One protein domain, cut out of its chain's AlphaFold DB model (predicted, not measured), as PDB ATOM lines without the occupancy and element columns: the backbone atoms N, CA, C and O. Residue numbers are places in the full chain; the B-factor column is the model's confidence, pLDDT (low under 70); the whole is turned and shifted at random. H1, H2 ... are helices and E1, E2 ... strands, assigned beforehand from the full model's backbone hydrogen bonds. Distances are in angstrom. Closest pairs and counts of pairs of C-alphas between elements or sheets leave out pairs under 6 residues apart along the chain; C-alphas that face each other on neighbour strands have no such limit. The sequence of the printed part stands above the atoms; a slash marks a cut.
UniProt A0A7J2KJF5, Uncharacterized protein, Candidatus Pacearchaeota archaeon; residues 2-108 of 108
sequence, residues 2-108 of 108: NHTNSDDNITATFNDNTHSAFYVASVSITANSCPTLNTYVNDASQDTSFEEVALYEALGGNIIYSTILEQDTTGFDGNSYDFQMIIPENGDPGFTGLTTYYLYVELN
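AT A GLANCE: This is residues 2 to 108 of the 108 residues of an uncharacterized protein of Candidatus Pacearchaeota archaeon (UniProt A0A7J2KJF5). There is little regular structure: long loops surround a hairpin, E3 and E4, near the middle; a smaller hairpin, E1 and E2, lies off to one side. Residues 4 to 9 and the hairpin tip, 57 to 62, stick out. The printed part has 107 residues, 20 in H1, E1, E2, E3 and E4, in chain order; it is mostly strand, with two antiparallel sheets, compact, radius of gyration of the C-alphas 15.0 A, spans 42 by 38 by 24 A.

IN THESE COORDINATES: H1 is residues 10 to 13, from C-alpha 10 at (-38.013, -54.678, 42.202); E1 is residues 22 to 24, E2 residues 27 to 29, E3 residues 52 to 56, 13.2 A long, and E4 residues 63 to 67, 13.1 A long, with C-alpha 67 at (-48.344, -41.987, 46.131).

HOW THE PARTS SIT: H1, too short for an O i to N i+4 pair, is apart from E3. Hairpin E1 and E2 has N 29 and O 22 at 2.8 A; hairpin E3 and E4 has N 53 and O 66 at 2.8 A. E2 and E3 are apart.

THE WHOLE: The farthest C-alphas, of Ser 26 and Gly 94, are 43.3 A apart. The printed part has no cut. E2 to E3 is a long link. Residues 2 to 8 and 60 are under 70 in pLDDT.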
ATOM      1  N   ASN A   2     -36.606 -59.208  31.890       38.47
ATOM      2  CA  ASN A   2     -36.991 -60.573  32.223       38.47
ATOM      3  C   ASN A   2     -36.804 -60.779  33.731       38.47
ATOM      4  O   ASN A   2     -35.675 -60.875  34.209       38.47
ATOM      5  N   HIS A   3     -37.906 -60.871  34.475       49.91
ATOM      6  CA  HIS A   3     -37.927 -61.024  35.938       49.91
ATOM      7  C   HIS A   3     -37.405 -62.387  36.457       49.91
ATOM      8  O   HIS A   3     -37.738 -62.796  37.567       49.91
ATOM      9  N   THR A   4     -36.617 -63.133  35.673       54.09
ATOM     10  CA  THR A   4     -35.948 -64.374  36.116       54.09
ATOM     11  C   THR A   4     -34.545 -64.154  36.677       54.09
ATOM     12  O   THR A   4     -33.980 -65.078  37.261       54.09
ATOM     13  N   ASN A   5     -33.954 -62.975  36.477       63.03
ATOM     14  CA  ASN A   5     -32.684 -62.615  37.098       63.03
ATOM     15  C   ASN A   5     -32.951 -62.081  38.511       63.03
ATOM     16  O   ASN A   5     -33.770 -61.180  38.685       63.03
ATOM     17  N   SER A   6     -32.260 -62.628  39.514       65.69
ATOM     18  CA  SER A   6     -32.355 -62.144  40.895       65.69
ATOM     19  C   SER A   6     -32.004 -60.666  41.019       65.69
ATOM     20  O   SER A   6     -32.524 -60.012  41.918       65.69
ATOM     21  N   ASP A   7     -31.175 -60.152  40.113       63.34
ATOM     22  CA  ASP A   7     -30.704 -58.769  40.127       63.34
ATOM     23  C   ASP A   7     -31.702 -57.804  39.458       63.34
ATOM     24  O   ASP A   7     -31.662 -56.608  39.729       63.34
ATOM     25  N   ASP A   8     -32.645 -58.314  38.654       64.88
ATOM     26  CA  ASP A   8     -33.674 -57.525  37.947       64.88
ATOM     27  C   ASP A   8     -35.031 -57.551  38.683       64.88
ATOM     28  O   ASP A   8     -36.105 -57.390  38.088       64.88
ATOM     29  N   ASN A   9     -35.003 -57.813  39.994       74.81
ATOM     30  CA  ASN A   9     -36.194 -57.787  40.833       74.81
ATOM     31  C   ASN A   9     -36.399 -56.387  41.443       74.81
ATOM     32  O   ASN A   9     -35.443 -55.675  41.742       74.81
ATOM     33  N   ILE A  10     -37.658 -56.007  41.679       78.38
ATOM     34  CA  ILE A  10     -38.013 -54.678  42.202       78.38
ATOM     35  C   ILE A  10     -37.339 -54.361  43.546       78.38
ATOM     36  O   ILE A  10     -36.932 -53.230  43.777       78.38
ATOM     37  N   THR A  11     -37.145 -55.371  44.399       79.69
ATOM     38  CA  THR A  11     -36.504 -55.232  45.718       79.69
ATOM     39  C   THR A  11     -34.978 -55.089  45.657       79.69
ATOM     40  O   THR A  11     -34.358 -54.757  46.662       79.69
ATOM     41  N   ALA A  12     -34.356 -55.324  44.495       81.06
ATOM     42  CA  ALA A  12     -32.939 -55.053  44.267       81.06
ATOM     43  C   ALA A  12     -32.697 -53.564  43.971       81.06
ATOM     44  O   ALA A  12     -31.664 -53.025  44.358       81.06
ATOM     45  N   THR A  13     -33.657 -52.903  43.313       82.12
ATOM     46  CA  THR A  13     -33.622 -51.461  43.019       82.12
ATOM     47  C   THR A  13     -34.193 -50.631  44.166       82.12
ATOM     48  O   THR A  13     -33.592 -49.637  44.559       82.12
ATOM     49  N   PHE A  14     -35.331 -51.053  44.716       87.75
ATOM     50  CA  PHE A  14     -36.066 -50.342  45.756       87.75
ATOM     51  C   PHE A  14     -35.976 -51.113  47.072       87.75
ATOM     52  O   PHE A  14     -36.663 -52.115  47.280       87.75
ATOM     53  N   ASN A  15     -35.076 -50.667  47.945       88.62
ATOM     54  CA  ASN A  15     -34.775 -51.307  49.227       88.62
ATOM     55  C   ASN A  15     -34.831 -50.336  50.421       88.62
ATOM     56  O   ASN A  15     -34.370 -50.678  51.511       88.62
ATOM     57  N   ASP A  16     -35.401 -49.152  50.206       91.38
ATOM     58  CA  ASP A  16     -35.636 -48.134  51.224       91.38
ATOM     59  C   ASP A  16     -37.055 -48.279  51.803       91.38
ATOM     60  O   ASP A  16     -37.931 -48.956  51.254       91.38
ATOM     61  N   ASN A  17     -37.266 -47.662  52.954       94.12
ATOM     62  CA  ASN A  17     -38.556 -47.502  53.590       94.12
ATOM     63  C   ASN A  17     -38.871 -46.040  53.910       94.12
ATOM     64  O   ASN A  17     -39.848 -45.803  54.599       94.12
ATOM     65  N   THR A  18     -38.084 -45.066  53.459       93.62
ATOM     66  CA  THR A  18     -38.263 -43.660  53.835       93.62
ATOM     67  C   THR A  18     -39.530 -43.058  53.222       93.62
ATOM     68  O   THR A  18     -39.581 -42.855  52.011       93.62
ATOM     69  N   HIS A  19     -40.534 -42.769  54.058       94.12
ATOM     70  CA  HIS A  19     -41.750 -42.045  53.680       94.12
ATOM     71  C   HIS A  19     -42.383 -41.292  54.864       94.12
ATOM     72  O   HIS A  19     -42.332 -41.747  56.017       94.12
ATOM     73  N   SER A  20     -43.087 -40.195  54.575       94.31
ATOM     74  CA  SER A  20     -43.918 -39.479  55.550       94.31
ATOM     75  C   SER A  20     -45.055 -40.341  56.111       94.31
ATOM     76  O   SER A  20     -45.541 -41.274  55.475       94.31
ATOM     77  N   ALA A  21     -45.523 -40.036  57.324       95.25
ATOM     78  CA  ALA A  21     -46.737 -40.664  57.848       95.25
ATOM     79  C   ALA A  21     -47.974 -40.133  57.106       95.25
ATOM     80  O   ALA A  21     -48.100 -38.926  56.908       95.25
ATOM     81  N   PHE A  22     -48.919 -41.011  56.772       93.50
ATOM     82  CA  PHE A  22     -50.163 -40.639  56.093       93.50
ATOM     83  C   PHE A  22     -51.337 -41.506  56.558       93.50
ATOM     84  O   PHE A  22     -51.175 -42.440  57.350       93.50
ATOM     85  N   TYR A  23     -52.538 -41.163  56.102       92.75
ATOM     86  CA  TYR A  23     -53.755 -41.918  56.376       92.75
ATOM     87  C   TYR A  23     -54.351 -42.451  55.079       92.75
ATOM     88  O   TYR A  23     -54.318 -41.775  54.056       92.75
ATOM     89  N   VAL A  24     -54.919 -43.651  55.165       90.12
ATOM     90  CA  VAL A  24     -55.825 -44.210  54.158       90.12
ATOM     91  C   VAL A  24     -57.131 -44.508  54.880       90.12
ATOM     92  O   VAL A  24     -57.167 -45.360  55.779       90.12
ATOM     93  N   ALA A  25     -58.195 -43.774  54.552       87.75
ATOM     94  CA  ALA A  25     -59.414 -43.727  55.352       87.75
ATOM     95  C   ALA A  25     -59.116 -43.506  56.859       87.75
ATOM     96  O   ALA A  25     -58.603 -42.467  57.265       87.75
ATOM     97  N   SER A  26     -59.427 -44.482  57.721       90.38
ATOM     98  CA  SER A  26     -59.176 -44.409  59.172       90.38
ATOM     99  C   SER A  26     -57.884 -45.099  59.625       90.38
ATOM    100  O   SER A  26     -57.653 -45.230  60.828       90.38
ATOM    101  N   VAL A  27     -57.076 -45.613  58.695       91.56
ATOM    102  CA  VAL A  27     -55.849 -46.359  58.997       91.56
ATOM    103  C   VAL A  27     -54.655 -45.419  58.895       91.56
ATOM    104  O   VAL A  27     -54.415 -44.834  57.844       91.56
ATOM    105  N   SER A  28     -53.903 -45.284  59.989       94.94
ATOM    106  CA  SER A  28     -52.644 -44.536  60.002       94.94
ATOM    107  C   SER A  28     -51.502 -45.429  59.535       94.94
ATOM    108  O   SER A  28     -51.255 -46.478  60.134       94.94
ATOM    109  N   ILE A  29     -50.791 -44.992  58.501       94.81
ATOM    110  CA  ILE A  29     -49.523 -45.573  58.074       94.81
ATOM    111  C   ILE A  29     -48.417 -44.733  58.711       94.81
ATOM    112  O   ILE A  29     -48.254 -43.549  58.415       94.81
ATOM    113  N   THR A  30     -47.686 -45.327  59.654       96.94
ATOM    114  CA  THR A  30     -46.618 -44.628  60.379       96.94
ATOM    115  C   THR A  30     -45.429 -44.355  59.467       96.94
ATOM    116  O   THR A  30     -45.134 -45.168  58.594       96.94
ATOM    117  N   ALA A  31     -44.719 -43.250  59.697       96.19
ATOM    118  CA  ALA A  31     -43.526 -42.916  58.924       96.19
ATOM    119  C   ALA A  31     -42.524 -44.078  58.911       96.19
ATOM    120  O   ALA A  31     -42.302 -44.743  59.928       96.19
ATOM    121  N   ASN A  32     -41.924 -44.289  57.751       95.38
ATOM    122  CA  ASN A  32     -40.900 -45.291  57.484       95.38
ATOM    123  C   ASN A  32     -41.275 -46.760  57.760       95.38
ATOM    124  O   ASN A  32     -40.408 -47.599  58.030       95.38
ATOM    125  N   SER A  33     -42.570 -47.084  57.763       94.88
ATOM    126  CA  SER A  33     -43.059 -48.429  58.101       94.88
ATOM    127  C   SER A  33     -43.297 -49.334  56.895       94.88
ATOM    128  O   SER A  33     -43.432 -50.548  57.066       94.88
ATOM    129  N   CYS A  34     -43.310 -48.769  55.689       93.75
ATOM    130  CA  CYS A  34     -43.571 -49.479  54.445       93.75
ATOM    131  C   CYS A  34     -42.406 -49.309  53.458       93.75
ATOM    132  O   CYS A  34     -41.734 -48.279  53.490       93.75
ATOM    133  N   PRO A  35     -42.153 -50.295  52.578       93.38
ATOM    134  CA  PRO A  35     -41.179 -50.136  51.503       93.38
ATOM    135  C   PRO A  35     -41.563 -48.984  50.574       93.38
ATOM    136  O   PRO A  35     -42.749 -48.792  50.286       93.38
ATOM    137  N   THR A  36     -40.567 -48.265  50.066       93.50
ATOM    138  CA  THR A  36     -40.782 -47.165  49.123       93.50
ATOM    139  C   THR A  36     -40.197 -47.434  47.752       93.50
ATOM    140  O   THR A  36     -39.237 -48.189  47.605       93.50
ATOM    141  N   LEU A  37     -40.794 -46.801  46.742       92.25
ATOM    142  CA  LEU A  37     -40.335 -46.805  45.354       92.25
ATOM    143  C   LEU A  37     -39.784 -45.435  44.941       92.25
ATOM    144  O   LEU A  37     -39.928 -45.008  43.795       92.25
ATOM    145  N   ASN A  38     -39.162 -44.732  45.891       89.44
ATOM    146  CA  ASN A  38     -38.656 -43.383  45.677       89.44
ATOM    147  C   ASN A  38     -37.684 -43.359  44.491       89.44
ATOM    148  O   ASN A  38     -36.701 -44.103  44.426       89.44
ATOM    149  N   THR A  39     -37.988 -42.495  43.526       88.75
ATOM    150  CA  THR A  39     -37.135 -42.274  42.356       88.75
ATOM    151  C   THR A  39     -35.982 -41.342  42.713       88.75
ATOM    152  O   THR A  39     -35.953 -40.762  43.794       88.75
ATOM    153  N   TYR A  40     -34.996 -41.209  41.826       88.12
ATOM    154  CA  TYR A  40     -33.850 -40.336  42.060       88.12
ATOM    155  C   TYR A  40     -33.919 -39.098  41.171       88.12
ATOM    156  O   TYR A  40     -34.107 -39.199  39.958       88.12
ATOM    157  N   VAL A  41     -33.701 -37.930  41.771       86.38
ATOM    158  CA  VAL A  41     -33.570 -36.643  41.084       86.38
ATOM    159  C   VAL A  41     -32.180 -36.095  41.388       86.38
ATOM    160  O   VAL A  41     -31.843 -35.850  42.541       86.38
ATOM    161  N   ASN A  42     -31.362 -35.893  40.349       88.44
ATOM    162  CA  ASN A  42     -29.978 -35.413  40.483       88.44
ATOM    163  C   ASN A  42     -29.144 -36.234  41.494       88.44
ATOM    164  O   ASN A  42     -28.494 -35.668  42.370       88.44
ATOM    165  N   ASP A  43     -29.195 -37.565  41.380       87.69
ATOM    166  CA  ASP A  43     -28.480 -38.528  42.236       87.69
ATOM    167  C   ASP A  43     -28.889 -38.533  43.726       87.69
ATOM    168  O   ASP A  43     -28.207 -39.138  44.555       87.69
ATOM    169  N   ALA A  44     -30.027 -37.923  44.069       88.69
ATOM    170  CA  ALA A  44     -30.629 -37.980  45.400       88.69
ATOM    171  C   ALA A  44     -32.017 -38.631  45.353       88.69
ATOM    172  O   ALA A  44     -32.770 -38.407  44.405       88.69
ATOM    173  N   SER A  45     -32.352 -39.411  46.384       88.19
ATOM    174  CA  SER A  45     -33.696 -39.972  46.561       88.19
ATOM    175  C   SER A  45     -34.729 -38.844  46.638       88.19
ATOM    176  O   SER A  45     -34.497 -37.837  47.307       88.19
ATOM    177  N   GLN A  46     -35.842 -39.001  45.929       87.81
ATOM    178  CA  GLN A  46     -37.001 -38.124  45.997       87.81
ATOM    179  C   GLN A  46     -37.966 -38.679  47.048       87.81
ATOM    180  O   GLN A  46     -38.804 -39.524  46.746       87.81
ATOM    181  N   ASP A  47     -37.811 -38.205  48.282       87.31
ATOM    182  CA  ASP A  47     -38.616 -38.555  49.458       87.31
ATOM    183  C   ASP A  47     -39.435 -37.358  49.978       87.31
ATOM    184  O   ASP A  47     -39.862 -37.327  51.126       87.31
ATOM    185  N   THR A  48     -39.626 -36.328  49.150       89.38
ATOM    186  CA  THR A  48     -40.355 -35.107  49.551       89.38
ATOM    187  C   THR A  48     -41.559 -34.789  48.685       89.38
ATOM    188  O   THR A  48     -42.425 -34.030  49.104       89.38
ATOM    189  N   SER A  49     -41.598 -35.310  47.463       92.06
ATOM    190  CA  SER A  49     -42.658 -35.057  46.495       92.06
ATOM    191  C   SER A  49     -43.013 -36.344  45.790       92.06
ATOM    192  O   SER A  49     -42.110 -37.056  45.347       92.06
ATOM    193  N   PHE A  50     -44.312 -36.609  45.645       92.62
ATOM    194  CA  PHE A  50     -44.807 -37.848  45.041       92.62
ATOM    195  C   PHE A  50     -44.211 -39.098  45.713       92.62
ATOM    196  O   PHE A  50     -43.884 -40.069  45.029       92.62
ATOM    197  N   GLU A  51     -44.048 -39.063  47.044       93.44
ATOM    198  CA  GLU A  51     -43.516 -40.184  47.830       93.44
ATOM    199  C   GLU A  51     -44.296 -41.460  47.503       93.44
ATOM    200  O   GLU A  51     -45.492 -41.558  47.792       93.44
ATOM    201  N   GLU A  52     -43.629 -42.433  46.879       93.88
ATOM    202  CA  GLU A  52     -44.279 -43.654  46.418       93.88
ATOM    203  C   GLU A  52     -44.054 -44.787  47.417       93.88
ATOM    204  O   GLU A  52     -42.925 -45.182  47.714       93.88
ATOM    205  N   VAL A  53     -45.149 -45.337  47.926       94.38
ATOM    206  CA  VAL A  53     -45.170 -46.337  48.988       94.38
ATOM    207  C   VAL A  53     -45.834 -47.613  48.481       94.38
ATOM    208  O   VAL A  53     -46.967 -47.593  47.985       94.38
ATOM    209  N   ALA A  54     -45.139 -48.741  48.646       92.69
ATOM    210  CA  ALA A  54     -45.692 -50.069  48.417       92.69
ATOM    211  C   ALA A  54     -46.472 -50.522  49.652       92.69
ATOM    212  O   ALA A  54     -45.902 -50.874  50.689       92.69
ATOM    213  N   LEU A  55     -47.791 -50.568  49.518       91.69
ATOM    214  CA  LEU A  55     -48.681 -51.156  50.506       91.69
ATOM    215  C   LEU A  55     -49.021 -52.595  50.114       91.69
ATOM    216  O   LEU A  55     -48.865 -53.024  48.967       91.69
ATOM    217  N   TYR A  56     -49.506 -53.360  51.080       87.62
ATOM    218  CA  TYR A  56     -49.923 -54.738  50.871       87.62
ATOM    219  C   TYR A  56     -51.203 -55.016  51.644       87.62
ATOM    220  O   TYR A  56     -51.435 -54.485  52.732       87.62
ATOM    221  N   GLU A  57     -52.045 -55.873  51.082       82.81
ATOM    222  CA  GLU A  57     -53.238 -56.320  51.788       82.81
ATOM    223  C   GLU A  57     -52.862 -57.209  52.980       82.81
ATOM    224  O   GLU A  57     -52.019 -58.102  52.875       82.81
ATOM    225  N   ALA A  58     -53.534 -57.009  54.116       76.06
ATOM    226  CA  ALA A  58     -53.236 -57.710  55.369       76.06
ATOM    227  C   ALA A  58     -53.386 -59.241  55.285       76.06
ATOM    228  O   ALA A  58     -52.756 -59.967  56.051       76.06
ATOM    229  N   LEU A  59     -54.224 -59.736  54.367       77.25
ATOM    230  CA  LEU A  59     -54.438 -61.171  54.142       77.25
ATOM    231  C   LEU A  59     -53.478 -61.769  53.098       77.25
ATOM    232  O   LEU A  59     -53.527 -62.974  52.856       77.25
ATOM    233  N   GLY A  60     -52.588 -60.945  52.533       64.81
ATOM    234  CA  GLY A  60     -51.654 -61.313  51.475       64.81
ATOM    235  C   GLY A  60     -52.340 -61.493  50.119       64.81
ATOM    236  O   GLY A  60     -53.462 -61.982  50.027       64.81
ATOM    237  N   GLY A  61     -51.651 -61.112  49.044       73.56
ATOM    238  CA  GLY A  61     -52.078 -61.436  47.679       73.56
ATOM    239  C   GLY A  61     -51.869 -60.316  46.672       73.56
ATOM    240  O   GLY A  61     -51.474 -60.604  45.547       73.56
ATOM    241  N   ASN A  62     -52.056 -59.061  47.082       83.69
ATOM    242  CA  ASN A  62     -51.925 -57.908  46.196       83.69
ATOM    243  C   ASN A  62     -50.973 -56.861  46.776       83.69
ATOM    244  O   ASN A  62     -50.984 -56.586  47.981       83.69
ATOM    245  N   ILE A  63     -50.166 -56.279  45.890       88.25
ATOM    246  CA  ILE A  63     -49.382 -55.076  46.158       88.25
ATOM    247  C   ILE A  63     -50.199 -53.888  45.665       88.25
ATOM    248  O   ILE A  63     -50.776 -53.930  44.577       88.25
ATOM    249  N   ILE A  64     -50.243 -52.840  46.473       91.38
ATOM    250  CA  ILE A  64     -50.859 -51.565  46.138       91.38
ATOM    251  C   ILE A  64     -49.721 -50.557  46.011       91.38
ATOM    252  O   ILE A  64     -49.008 -50.296  46.978       91.38
ATOM    253  N   TYR A  65     -49.552 -50.002  44.816       93.00
ATOM    254  CA  TYR A  65     -48.661 -48.871  44.579       93.00
ATOM    255  C   TYR A  65     -49.444 -47.607  44.914       93.00
ATOM    256  O   TYR A  65     -50.551 -47.411  44.406       93.00
ATOM    257  N   SER A  66     -48.921 -46.799  45.828       93.62
ATOM    258  CA  SER A  66     -49.588 -45.593  46.316       93.62
ATOM    259  C   SER A  66     -48.619 -44.424  46.307       93.62
ATOM    260  O   SER A  66     -47.434 -44.616  46.535       93.62
ATOM    261  N   THR A  67     -49.117 -43.226  46.031       93.44
ATOM    262  CA  THR A  67     -48.344 -41.987  46.131       93.44
ATOM    263  C   THR A  67     -49.198 -40.933  46.817       93.44
ATOM    264  O   THR A  67     -50.431 -40.973  46.727       93.44
ATOM    265  N   ILE A  68     -48.550 -40.017  47.524       91.31
ATOM    266  CA  ILE A  68     -49.218 -38.881  48.152       91.31
ATOM    267  C   ILE A  68     -49.520 -37.842  47.065       91.31
ATOM    268  O   ILE A  68     -48.658 -37.508  46.254       91.31
ATOM    269  N   LEU A  69     -50.769 -37.364  47.023       92.56
ATOM    270  CA  LEU A  69     -51.160 -36.280  46.123       92.56
ATOM    271  C   LEU A  69     -50.512 -34.970  46.559       92.56
ATOM    272  O   LEU A  69     -50.524 -34.624  47.740       92.56
ATOM    273  N   GLU A  70     -50.030 -34.225  45.578       93.00
ATOM    274  CA  GLU A  70     -49.390 -32.929  45.759       93.00
ATOM    275  C   GLU A  70     -50.234 -31.825  45.112       93.00
ATOM    276  O   GLU A  70     -51.111 -32.112  44.304       93.00
ATOM    277  N   GLN A  71     -49.973 -30.560  45.447       94.31
ATOM    278  CA  GLN A  71     -50.601 -29.423  44.767       94.31
ATOM    279  C   GLN A  71     -49.601 -28.762  43.820       94.31
ATOM    280  O   GLN A  71     -48.676 -28.089  44.281       94.31
ATOM    281  N   ASP A  72     -49.829 -28.895  42.513       95.88
ATOM    282  CA  ASP A  72     -49.047 -28.245  41.455       95.88
ATOM    283  C   ASP A  72     -47.519 -28.478  41.560       95.88
ATOM    284  O   ASP A  72     -46.710 -27.591  41.250       95.88
ATOM    285  N   THR A  73     -47.087 -29.679  41.943       95.75
ATOM    286  CA  THR A  73     -45.665 -29.996  42.145       95.75
ATOM    287  C   THR A  73     -44.961 -30.366  40.840       95.75
ATOM    288  O   THR A  73     -45.526 -31.005  39.955       95.75
ATOM    289  N   THR A  74     -43.696 -29.961  40.694       94.69
ATOM    290  CA  THR A  74     -42.886 -30.272  39.507       94.69
ATOM    291  C   THR A  74     -42.642 -31.777  39.375       94.69
ATOM    292  O   THR A  74     -42.004 -32.381  40.236       94.69
ATOM    293  N   GLY A  75     -43.106 -32.370  38.275       93.06
ATOM    294  CA  GLY A  75     -42.902 -33.773  37.929       93.06
ATOM    295  C   GLY A  75     -41.600 -34.050  37.178       93.06
ATOM    296  O   GLY A  75     -40.748 -33.180  36.978       93.06
ATOM    297  N   PHE A  76     -41.460 -35.295  36.730       90.62
ATOM    298  CA  PHE A  76     -40.243 -35.845  36.130       90.62
ATOM    299  C   PHE A  76     -39.811 -35.150  34.827       90.62
ATOM    300  O   PHE A  76     -38.639 -35.217  34.459       90.62
ATOM    301  N   ASP A  77     -40.736 -34.497  34.120       92.88
ATOM    302  CA  ASP A  77     -40.488 -33.817  32.843       92.88
ATOM    303  C   ASP A  77     -40.365 -32.285  32.975       92.88
ATOM    304  O   ASP A  77     -40.199 -31.581  31.976       92.88
ATOM    305  N   GLY A  78     -40.422 -31.765  34.206       93.19
ATOM    306  CA  GLY A  78     -40.351 -30.337  34.506       93.19
ATOM    307  C   GLY A  78     -41.685 -29.585  34.432       93.19
ATOM    308  O   GLY A  78     -41.700 -28.389  34.725       93.19
ATOM    309  N   ASN A  79     -42.792 -30.244  34.076       96.69
ATOM    310  CA  ASN A  79     -44.137 -29.676  34.184       96.69
ATOM    311  C   ASN A  79     -44.721 -29.881  35.590       96.69
ATOM    312  O   ASN A  79     -44.154 -30.589  36.416       96.69
ATOM    313  N   SER A  80     -45.852 -29.235  35.865       97.50
ATOM    314  CA  SER A  80     -46.545 -29.299  37.155       97.50
ATOM    315  C   SER A  80     -47.660 -30.353  37.136       97.50
ATOM    316  O   SER A  80     -48.403 -30.441  36.155       97.50
ATOM    317  N   TYR A  81     -47.752 -31.149  38.205       95.75
ATOM    318  CA  TYR A  81     -48.716 -32.234  38.388       95.75
ATOM    319  C   TYR A  81     -49.172 -32.338  39.845       95.75
ATOM    320  O   TYR A  81     -48.413 -32.054  40.768       95.75
ATOM    321  N   ASP A  82     -50.379 -32.866  40.035       94.81
ATOM    322  CA  ASP A  82     -50.894 -33.232  41.361       94.81
ATOM    323  C   ASP A  82     -50.625 -34.709  41.713       94.81
ATOM    324  O   ASP A  82     -50.759 -35.133  42.859       94.81
ATOM    325  N   PHE A  83     -50.245 -35.519  40.718       92.88
ATOM    326  CA  PHE A  83     -50.012 -36.955  40.859       92.88
ATOM    327  C   PHE A  83     -48.911 -37.435  39.909       92.88
ATOM    328  O   PHE A  83     -48.934 -37.127  38.715       92.88
ATOM    329  N   GLN A  84     -48.009 -38.268  40.423       93.31
ATOM    330  CA  GLN A  84     -47.007 -38.993  39.650       93.31
ATOM    331  C   GLN A  84     -46.699 -40.324  40.340       93.31
ATOM    332  O   GLN A  84     -46.563 -40.372  41.555       93.31
ATOM    333  N   MET A  85     -46.570 -41.399  39.565       91.75
ATOM    334  CA  MET A  85     -46.289 -42.743  40.074       91.75
ATOM    335  C   MET A  85     -45.581 -43.565  39.000       91.75
ATOM    336  O   MET A  85     -45.881 -43.418  37.811       91.75
ATOM    337  N   ILE A  86     -44.688 -44.456  39.418       90.69
ATOM    338  CA  ILE A  86     -44.185 -45.546  38.587       90.69
ATOM    339  C   ILE A  86     -44.954 -46.831  38.897       90.69
ATOM    340  O   ILE A  86     -45.368 -47.093  40.015       90.69
ATOM    341  N   ILE A  87     -45.174 -47.664  37.887       88.62
ATOM    342  CA  ILE A  87     -45.789 -48.980  38.077       88.62
ATOM    343  C   ILE A  87     -44.926 -50.031  37.391       88.62
ATOM    344  O   ILE A  87     -44.350 -49.747  36.335       88.62
ATOM    345  N   PRO A  88     -44.813 -51.250  37.944       85.94
ATOM    346  CA  PRO A  88     -44.093 -52.306  37.256       85.94
ATOM    347  C   PRO A  88     -44.783 -52.662  35.944       85.94
ATOM    348  O   PRO A  88     -45.994 -52.838  35.890       85.94
ATOM    349  N   GLU A  89     -44.009 -52.865  34.891       85.31
ATOM    350  CA  GLU A  89     -44.509 -53.473  33.665       85.31
ATOM    351  C   GLU A  89     -43.540 -54.536  33.158       85.31
ATOM    352  O   GLU A  89     -42.330 -54.468  33.395       85.31
ATOM    353  N   ASN A  90     -44.068 -55.515  32.421       82.06
ATOM    354  CA  ASN A  90     -43.223 -56.425  31.665       82.06
ATOM    355  C   ASN A  90     -42.988 -55.857  30.259       82.06
ATOM    356  O   ASN A  90     -43.804 -56.042  29.357       82.06
ATOM    357  N   GLY A  91     -41.845 -55.195  30.091       79.00
ATOM    358  CA  GLY A  91     -41.390 -54.639  28.816       79.00
ATOM    359  C   GLY A  91     -40.532 -55.583  27.960       79.00
ATOM    360  O   GLY A  91     -39.747 -55.102  27.144       79.00
ATOM    361  N   ASP A  92     -40.562 -56.908  28.165       83.44
ATOM    362  CA  ASP A  92     -39.771 -57.839  27.345       83.44
ATOM    363  C   ASP A  92     -40.176 -57.807  25.857       83.44
ATOM    364  O   ASP A  92     -41.365 -57.915  25.538       83.44
ATOM    365  N   PRO A  93     -39.209 -57.744  24.914       81.50
ATOM    366  CA  PRO A  93     -39.500 -57.855  23.488       81.50
ATOM    367  C   PRO A  93     -40.195 -59.190  23.172       81.50
ATOM    368  O   PRO A  93     -39.573 -60.249  23.190       81.50
ATOM    369  N   GLY A  94     -41.498 -59.140  22.880       84.06
ATOM    370  CA  GLY A  94     -42.331 -60.318  22.607       84.06
ATOM    371  C   GLY A  94     -43.323 -60.677  23.716       84.06
ATOM    372  O   GLY A  94     -44.159 -61.558  23.507       84.06
ATOM    373  N   PHE A  95     -43.293 -59.984  24.860       84.75
ATOM    374  CA  PHE A  95     -44.386 -60.061  25.822       84.75
ATOM    375  C   PHE A  95     -45.657 -59.463  25.202       84.75
ATOM    376  O   PHE A  95     -45.661 -58.351  24.682       84.75
ATOM    377  N   THR A  96     -46.737 -60.242  25.215       86.88
ATOM    378  CA  THR A  96     -48.056 -59.866  24.669       86.88
ATOM    379  C   THR A  96     -49.159 -59.947  25.724       86.88
ATOM    380  O   THR A  96     -50.339 -59.798  25.406       86.88
ATOM    381  N   GLY A  97     -48.788 -60.221  26.979       86.06
ATOM    382  CA  GLY A  97     -49.721 -60.254  28.095       86.06
ATOM    383  C   GLY A  97     -50.187 -58.855  28.492       86.06
ATOM    384  O   GLY A  97     -49.629 -57.843  28.073       86.06
ATOM    385  N   LEU A  98     -51.224 -58.812  29.325       83.81
ATOM    386  CA  LEU A  98     -51.782 -57.582  29.877       83.81
ATOM    387  C   LEU A  98     -51.710 -57.645  31.402       83.81
ATOM    388  O   LEU A  98     -52.177 -58.619  31.996       83.81
ATOM    389  N   THR A  99     -51.187 -56.590  32.026       85.38
ATOM    390  CA  THR A  99     -51.285 -56.377  33.474       85.38
ATOM    391  C   THR A  99     -52.369 -55.335  33.719       85.38
ATOM    392  O   THR A  99     -52.258 -54.199  33.266       85.38
ATOM    393  N   THR A 100     -53.462 -55.728  34.374       88.81
ATOM    394  CA  THR A 100     -54.577 -54.812  34.662       88.81
ATOM    395  C   THR A 100     -54.335 -54.096  35.985       88.81
ATOM    396  O   THR A 100     -54.138 -54.757  37.001       88.81
ATOM    397  N   TYR A 101     -54.420 -52.767  35.969       89.19
ATOM    398  CA  TYR A 101     -54.364 -51.917  37.157       89.19
ATOM    399  C   TYR A 101     -55.726 -51.280  37.420       89.19
ATOM    400  O   TYR A 101     -56.416 -50.859  36.490       89.19
ATOM    401  N   TYR A 102     -56.095 -51.191  38.695       90.81
ATOM    402  CA  TYR A 102     -57.264 -50.449  39.154       90.81
ATOM    403  C   TYR A 102     -56.779 -49.224  39.916       90.81
ATOM    404  O   TYR A 102     -56.038 -49.360  40.888       90.81
ATOM    405  N   LEU A 103     -57.182 -48.040  39.460       91.00
ATOM    406  CA  LEU A 103     -56.786 -46.772  40.060       91.00
ATOM    407  C   LEU A 103     -57.880 -46.277  41.006       91.00
ATOM    408  O   LEU A 103     -59.053 -46.222  40.632       91.00
ATOM    409  N   TYR A 104     -57.474 -45.883  42.207       91.12
ATOM    410  CA  TYR A 104     -58.328 -45.268  43.215       91.12
ATOM    411  C   TYR A 104     -57.687 -43.960  43.669       91.12
ATOM    412  O   TYR A 104     -56.464 -43.848  43.703       91.12
ATOM    413  N   VAL A 105     -58.520 -42.980  44.005       92.19
ATOM    414  CA  VAL A 105     -58.092 -41.667  44.491       92.19
ATOM    415  C   VAL A 105     -58.941 -41.322  45.709       92.19
ATOM    416  O   VAL A 105     -60.168 -41.417  45.652       92.19
ATOM    417  N   GLU A 106     -58.287 -40.928  46.797       88.69
ATOM    418  CA  GLU A 106     -58.924 -40.401  48.005       88.69
ATOM    419  C   GLU A 106     -58.699 -38.883  48.043       88.69
ATOM    420  O   GLU A 106     -57.562 -38.423  47.958       88.69
ATOM    421  N   LEU A 107     -59.785 -38.108  48.116       87.00
ATOM    422  CA  LEU A 107     -59.762 -36.645  48.221       87.00
ATOM    423  C   LEU A 107     -60.399 -36.244  49.557       87.00
ATOM    424  O   LEU A 107     -61.474 -36.753  49.885       87.00
ATOM    425  N   ASN A 108     -59.745 -35.340  50.289       70.38
ATOM    426  CA  ASN A 108     -60.193 -34.829  51.593       70.38
ATOM    427  C   ASN A 108     -60.997 -33.531  51.479       70.38
ATOM    428  O   ASN A 108     -60.621 -32.673  50.649       70.38
TER     429      ASN A 108